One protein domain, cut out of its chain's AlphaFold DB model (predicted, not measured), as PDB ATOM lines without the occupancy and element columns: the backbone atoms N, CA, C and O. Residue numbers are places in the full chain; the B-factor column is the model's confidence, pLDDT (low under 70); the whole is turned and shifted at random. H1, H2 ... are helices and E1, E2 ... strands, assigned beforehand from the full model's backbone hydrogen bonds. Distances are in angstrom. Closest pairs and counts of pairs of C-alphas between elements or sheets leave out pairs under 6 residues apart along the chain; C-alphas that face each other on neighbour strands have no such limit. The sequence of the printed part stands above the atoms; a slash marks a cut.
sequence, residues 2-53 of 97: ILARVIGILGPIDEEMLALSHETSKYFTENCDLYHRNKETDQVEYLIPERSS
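What this domain is: This is residues 2 to 53 of the 97 residues of an uncharacterized protein of Ensete ventricosum (UniProt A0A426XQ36). A small two-stranded hairpin, E1 and E2, makes one end of the domain, its tip at residues 38 to 43 sticking out; two short helices, H1 and H2, lie apart from each other and are joined to the hairpin by loops. The 52 printed residues run H1, H2, E1, E2, with an antiparallel sheet, E1 - E2. The class is mixed, helices and strands, with under half of the residues in named elements. It is only just compact, close to loose, with radius of gyration 11.5 A and spans of 32 by 26 by 16 A.

How they stand to each other: E1, residues 35 to 37, and E2, residues 44 to 46, form an antiparallel hairpin at 154 degrees; N 36 and O 45 are within hydrogen-bond range at 2.9 A. H1, residues 2 to 10, is apart from both strands and from H2, residues 15 to 20. In H1 and H2 every O i to N i+4 pair is within hydrogen-bond range.

Where its parts are: H1, 12.0 A long, begins at C-alpha 2 (27.214, 30.153, 73.275). H2 spans 8.7 A, E1 7.0 A and E2 6.7 A, ending at C-alpha 46 (26.898, 16.399, 75.255).

The domain as a whole: The C-alphas of Glu 16 and Glu 40, the farthest apart, are 32.8 A apart. The H2 to E1 link is long. The printed part has no cut, and no printed residue is under 70 in pLDDT.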
ATOM      1  N   ILE A   2      26.184  29.259  73.842       92.56
ATOM      2  CA  ILE A   2      27.214  30.153  73.275       92.56
ATOM      3  C   ILE A   2      28.634  29.580  73.414       92.56
ATOM      4  O   ILE A   2      29.414  29.682  72.477       92.56
ATOM      5  N   LEU A   3      28.934  28.892  74.522       95.00
ATOM      6  CA  LEU A   3      30.255  28.313  74.788       95.00
ATOM      7  C   LEU A   3      30.685  27.285  73.725       95.00
ATOM      8  O   LEU A   3      31.823  27.322  73.275       95.00
ATOM      9  N   ALA A   4      29.762  26.447  73.240       95.81
ATOM     10  CA  ALA A   4      30.041  25.514  72.142       95.81
ATOM     11  C   ALA A   4      30.428  26.244  70.843       95.81
ATOM     12  O   ALA A   4      31.306  25.789  70.120       95.81
ATOM     13  N   ARG A   5      29.806  27.399  70.561       94.88
ATOM     14  CA  ARG A   5      30.153  28.224  69.392       94.88
ATOM     15  C   ARG A   5      31.512  28.890  69.561       94.88
ATOM     16  O   ARG A   5      32.299  28.885  68.628       94.88
ATOM     17  N   VAL A   6      31.790  29.429  70.750       95.69
ATOM     18  CA  VAL A   6      33.100  30.013  71.080       95.69
ATOM     19  C   VAL A   6      34.200  28.981  70.852       95.69
ATOM     20  O   VAL A   6      35.144  29.272  70.128       95.69
ATOM     21  N   ILE A   7      34.030  27.763  71.375       96.00
ATOM     22  CA  ILE A   7      35.010  26.686  71.200       96.00
ATOM     23  C   ILE A   7      35.148  26.278  69.730       96.00
ATOM     24  O   ILE A   7      36.252  26.063  69.238       96.00
ATOM     25  N   GLY A   8      34.029  26.200  69.011       96.25
ATOM     26  CA  GLY A   8      34.020  25.853  67.594       96.25
ATOM     27  C   GLY A   8      34.743  26.859  66.692       96.25
ATOM     28  O   GLY A   8      35.343  26.459  65.699       96.25
ATOM     29  N   ILE A   9      34.700  28.150  67.041       96.44
ATOM     30  CA  ILE A   9      35.264  29.252  66.242       96.44
ATOM     31  C   ILE A   9      36.701  29.592  66.655       96.44
ATOM     32  O   ILE A   9      37.531  29.873  65.791       96.44
ATOM     33  N   LEU A  10      36.974  29.629  67.962       95.75
ATOM     34  CA  LEU A  10      38.232  30.128  68.530       95.75
ATOM     35  C   LEU A  10      39.162  29.010  69.017       95.75
ATOM     36  O   LEU A  10      40.334  29.273  69.271       95.75
ATOM     37  N   GLY A  11      38.666  27.776  69.131       93.50
ATOM     38  CA  GLY A  11      39.422  26.633  69.636       93.50
ATOM     39  C   GLY A  11      39.066  26.235  71.076       93.50
ATOM     40  O   GLY A  11      38.194  26.833  71.705       93.50
ATOM     41  N   PRO A  12      39.699  25.173  71.603       93.62
ATOM     42  CA  PRO A  12      39.420  24.658  72.943       93.62
ATOM     43  C   PRO A  12      39.781  25.664  74.044       93.62
ATOM     44  O   PRO A  12      40.627  26.534  73.860       93.62
ATOM     45  N   ILE A  13      39.143  25.520  75.209       94.81
ATOM     46  CA  ILE A  13      39.536  26.259  76.413       94.81
ATOM     47  C   ILE A  13      40.778  25.596  77.009       94.81
ATOM     48  O   ILE A  13      40.798  24.376  77.159       94.81
ATOM     49  N   ASP A  14      41.780  26.397  77.371       92.50
ATOM     50  CA  ASP A  14      43.006  25.895  77.991       92.50
ATOM     51  C   ASP A  14      42.708  25.136  79.292       92.50
ATOM     52  O   ASP A  14      41.957  25.610  80.150       92.50
ATOM     53  N   GLU A  15      43.356  23.988  79.488       90.56
ATOM     54  CA  GLU A  15      43.170  23.156  80.686       90.56
ATOM     55  C   GLU A  15      43.526  23.903  81.981       90.56
ATOM     56  O   GLU A  15      42.837  23.753  82.989       90.56
ATOM     57  N   GLU A  16      44.538  24.779  81.953       91.56
ATOM     58  CA  GLU A  16      44.889  25.632  83.100       91.56
ATOM     59  C   GLU A  16      43.721  26.562  83.477       91.56
ATOM     60  O   GLU A  16      43.424  26.749  84.658       91.56
ATOM     61  N   MET A  17      42.995  27.097  82.489       93.38
ATOM     62  CA  MET A  17      41.817  27.931  82.745       93.38
ATOM     63  C   MET A  17      40.664  27.117  83.332       93.38
ATOM     64  O   MET A  17      39.972  27.596  84.232       93.38
ATOM     65  N   LEU A  18      40.462  25.891  82.841       93.88
ATOM     66  CA  LEU A  18      39.450  24.977  83.372       93.88
ATOM     67  C   LEU A  18      39.757  24.585  84.823       93.88
ATOM     68  O   LEU A  18      38.849  24.586  85.655       93.88
ATOM     69  N   ALA A  19      41.024  24.320  85.145       91.81
ATOM     70  CA  ALA A  19      41.465  23.956  86.490       91.81
ATOM     71  C   ALA A  19      41.303  25.101  87.506       91.81
ATOM     72  O   ALA A  19      40.989  24.857  88.670       91.81
ATOM     73  N   LEU A  20      41.494  26.352  87.074       92.06
ATOM     74  CA  LEU A  20      41.374  27.535  87.935       92.06
ATOM     75  C   LEU A  20      39.925  28.006  88.147       92.06
ATOM     76  O   LEU A  20      39.669  28.826  89.029       92.06
ATOM     77  N   SER A  21      38.970  27.534  87.343       88.75
ATOM     78  CA  SER A  21      37.584  28.002  87.389       88.75
ATOM     79  C   SER A  21      36.748  27.268  88.444       88.75
ATOM     80  O   SER A  21      36.675  26.042  88.487       88.75
ATOM     81  N   HIS A  22      36.015  28.033  89.257       91.88
ATOM     82  CA  HIS A  22      35.062  27.498  90.239       91.88
ATOM     83  C   HIS A  22      33.767  26.958  89.612       91.88
ATOM     84  O   HIS A  22      32.974  26.312  90.294       91.88
ATOM     85  N   GLU A  23      33.526  27.238  88.330       92.81
ATOM     86  CA  GLU A  23      32.274  26.904  87.644       92.81
ATOM     87  C   GLU A  23      32.453  25.873  86.527       92.81
ATOM     88  O   GLU A  23      31.507  25.591  85.794       92.81
ATOM     89  N   THR A  24      33.645  25.283  86.401       93.94
ATOM     90  CA  THR A  24      33.978  24.343  85.321       93.94
ATOM     91  C   THR A  24      33.005  23.172  85.270       93.94
ATOM     92  O   THR A  24      32.495  22.849  84.200       93.94
ATOM     93  N   SER A  25      32.638  22.625  86.430       92.94
ATOM     94  CA  SER A  25      31.692  21.511  86.543       92.94
ATOM     95  C   SER A  25      30.288  21.820  86.018       92.94
ATOM     96  O   SER A  25      29.541  20.886  85.749       92.94
ATOM     97  N   LYS A  26      29.906  23.094  85.835       93.50
ATOM     98  CA  LYS A  26      28.610  23.466  85.238       93.50
ATOM     99  C   LYS A  26      28.557  23.225  83.730       93.50
ATOM    100  O   LYS A  26      27.463  23.135  83.176       93.50
ATOM    101  N   TYR A  27      29.716  23.194  83.078       94.88
ATOM    102  CA  TYR A  27      29.832  23.195  81.621       94.88
ATOM    103  C   TYR A  27      30.649  22.018  81.089       94.88
ATOM    104  O   TYR A  27      30.386  21.567  79.978       94.88
ATOM    105  N   PHE A  28      31.617  21.525  81.860       95.69
ATOM    106  CA  PHE A  28      32.555  20.491  81.446       95.69
ATOM    107  C   PHE A  28      32.496  19.279  82.373       95.69
ATOM    108  O   PHE A  28      32.336  19.420  83.589       95.69
ATOM    109  N   THR A  29      32.627  18.088  81.794       93.31
ATOM    110  CA  THR A  29      32.834  16.844  82.543       93.31
ATOM    111  C   THR A  29      34.260  16.776  83.096       93.31
ATOM    112  O   THR A  29      35.117  17.592  82.757       93.31
ATOM    113  N   GLU A  30      34.544  15.765  83.919       89.56
ATOM    114  CA  GLU A  30      35.906  15.478  84.401       89.56
ATOM    115  C   GLU A  30      36.894  15.196  83.254       89.56
ATOM    116  O   GLU A  30      38.079  15.489  83.376       89.56
ATOM    117  N   ASN A  31      36.395  14.712  82.111       90.75
ATOM    118  CA  ASN A  31      37.183  14.487  80.896       90.75
ATOM    119  C   ASN A  31      37.289  15.742  80.007       90.75
ATOM    120  O   ASN A  31      37.721  15.644  78.863       90.75
ATOM    121  N   CYS A  32      36.884  16.914  80.512       90.44
ATOM    122  CA  CYS A  32      36.830  18.183  79.778       90.44
ATOM    123  C   CYS A  32      35.867  18.192  78.572       90.44
ATOM    124  O   CYS A  32      35.970  19.058  77.703       90.44
ATOM    125  N   ASP A  33      34.880  17.289  78.539       93.56
ATOM    126  CA  ASP A  33      33.838  17.302  77.509       93.56
ATOM    127  C   ASP A  33      32.764  18.337  77.840       93.56
ATOM    128  O   ASP A  33      32.269  18.402  78.967       93.56
ATOM    129  N   LEU A  34      32.352  19.124  76.844       96.00
ATOM    130  CA  LEU A  34      31.302  20.120  77.012       96.00
ATOM    131  C   LEU A  34      29.923  19.449  77.081       96.00
ATOM    132  O   LEU A  34      29.557  18.649  76.218       96.00
ATOM    133  N   TYR A  35      29.115  19.837  78.061       95.81
ATOM    134  CA  TYR A  35      27.752  19.342  78.210       95.81
ATOM    135  C   TYR A  35      26.793  20.441  78.678       95.81
ATOM    136  O   TYR A  35      27.193  21.530  79.097       95.81
ATOM    137  N   HIS A  36      25.497  20.158  78.608       94.38
ATOM    138  CA  HIS A  36      24.496  20.897  79.366       94.38
ATOM    139  C   HIS A  36      23.466  19.954  79.981       94.38
ATOM    140  O   HIS A  36      23.223  18.858  79.472       94.38
ATOM    141  N   ARG A  37      22.797  20.403  81.042       92.88
ATOM    142  CA  ARG A  37      21.642  19.701  81.608       92.88
ATOM    143  C   ARG A  37      20.353  20.285  81.040       92.88
ATOM    144  O   ARG A  37      20.092  21.479  81.198       92.88
ATOM    145  N   ASN A  38      19.569  19.452  80.369       91.94
ATOM    146  CA  ASN A  38      18.267  19.827  79.844       91.94
ATOM    147  C   ASN A  38      17.303  20.068  81.014       91.94
ATOM    148  O   ASN A  38      17.135  19.210  81.874       91.94
ATOM    149  N   LYS A  39      16.684  21.251  81.075       91.69
ATOM    150  CA  LYS A  39      15.813  21.634  82.199       91.69
ATOM    151  C   LYS A  39      14.457  20.930  82.191       91.69
ATOM    152  O   LYS A  39      13.806  20.889  83.228       91.69
ATOM    153  N   GLU A  40      14.023  20.429  81.040       95.06
ATOM    154  CA  GLU A  40      12.724  19.773  80.881       95.06
ATOM    155  C   GLU A  40      12.816  18.281  81.201       95.06
ATOM    156  O   GLU A  40      11.941  17.732  81.864       95.06
ATOM    157  N   THR A  41      13.891  17.629  80.752       95.25
ATOM    158  CA  THR A  41      14.086  16.178  80.904       95.25
ATOM    159  C   THR A  41      15.034  15.806  82.040       95.25
ATOM    160  O   THR A  41      15.133  14.631  82.385       95.25
ATOM    161  N   ASP A  42      15.741  16.787  82.606       92.94
ATOM    162  CA  ASP A  42      16.795  16.622  83.611       92.94
ATOM    163  C   ASP A  42      18.006  15.788  83.135       92.94
ATOM    164  O   ASP A  42      18.857  15.382  83.928       92.94
ATOM    165  N   GLN A  43      18.112  15.550  81.824       95.00
ATOM    166  CA  GLN A  43      19.163  14.733  81.219       95.00
ATOM    167  C   GLN A  43      20.418  15.546  80.887       95.00
ATOM    168  O   GLN A  43      20.355  16.733  80.559       95.00
ATOM    169  N   VAL A  44      21.573  14.882  80.955       93.56
ATOM    170  CA  VAL A  44      22.858  15.415  80.491       93.56
ATOM    171  C   VAL A  44      22.982  15.174  78.990       93.56
ATOM    172  O   VAL A  44      22.922  14.035  78.535       93.56
ATOM    173  N   GLU A  45      23.193  16.246  78.234       95.12
ATOM    174  CA  GLU A  45      23.400  16.208  76.788       95.12
ATOM    175  C   GLU A  45      24.787  16.766  76.457       95.12
ATOM    176  O   GLU A  45      25.143  17.874  76.871       95.12
ATOM    177  N   TYR A  46      25.573  15.990  75.711       95.44
ATOM    178  CA  TYR A  46      26.898  16.399  75.255       95.44
ATOM    179  C   TYR A  46      26.786  17.369  74.085       95.44
ATOM    180  O   TYR A  46      26.011  17.168  73.150       95.44
ATOM    181  N   LEU A  47      27.600  18.418  74.129       95.19
ATOM    182  CA  LEU A  47      27.657  19.438  73.097       95.19
ATOM    183  C   LEU A  47      28.945  19.256  72.307       95.19
ATOM    184  O   LEU A  47      30.027  19.494  72.830       95.19
ATOM    185  N   ILE A  48      28.819  18.879  71.037       94.69
ATOM    186  CA  ILE A  48      29.951  18.779  70.116       94.69
ATOM    187  C   ILE A  48      30.123  20.145  69.438       94.69
ATOM    188  O   ILE A  48      29.234  20.549  68.681       94.69
ATOM    189  N   PRO A  49      31.217  20.885  69.702       95.19
ATOM    190  CA  PRO A  49      31.488  22.137  69.009       95.19
ATOM    191  C   PRO A  49      31.656  21.890  67.509       95.19
ATOM    192  O   PRO A  49      32.435  21.032  67.089       95.19
ATOM    193  N   GLU A  50      30.938  22.654  66.695       94.88
ATOM    194  CA  GLU A  50      31.121  22.639  65.247       94.88
ATOM    195  C   GLU A  50      32.479  23.254  64.904       94.88
ATOM    196  O   GLU A  50      32.781  24.368  65.330       94.88
ATOM    197  N   ARG A  51      33.312  22.537  64.144       93.56
ATOM    198  CA  ARG A  51      34.620  23.052  63.729       93.56
ATOM    199  C   ARG A  51      34.438  24.139  62.675       93.56
ATOM    200  O   ARG A  51      34.042  23.842  61.552       93.56
ATOM    201  N   SER A  52      34.780  25.368  63.035       95.00
ATOM    202  CA  SER A  52      34.749  26.539  62.164       95.00
ATOM    203  C   SER A  52      35.981  27.417  62.430       95.00
ATOM    204  O   SER A  52      36.924  27.008  63.106       95.00
ATOM    205  N   SER A  53      36.005  28.619  61.865       94.62
ATOM    206  CA  SER A  53      37.044  29.619  62.093       94.62
ATOM    207  C   SER A  53      36.459  31.026  62.033       94.62
ATOM    208  O   SER A  53      35.425  31.256  61.403       94.62
TER     209      SER A  53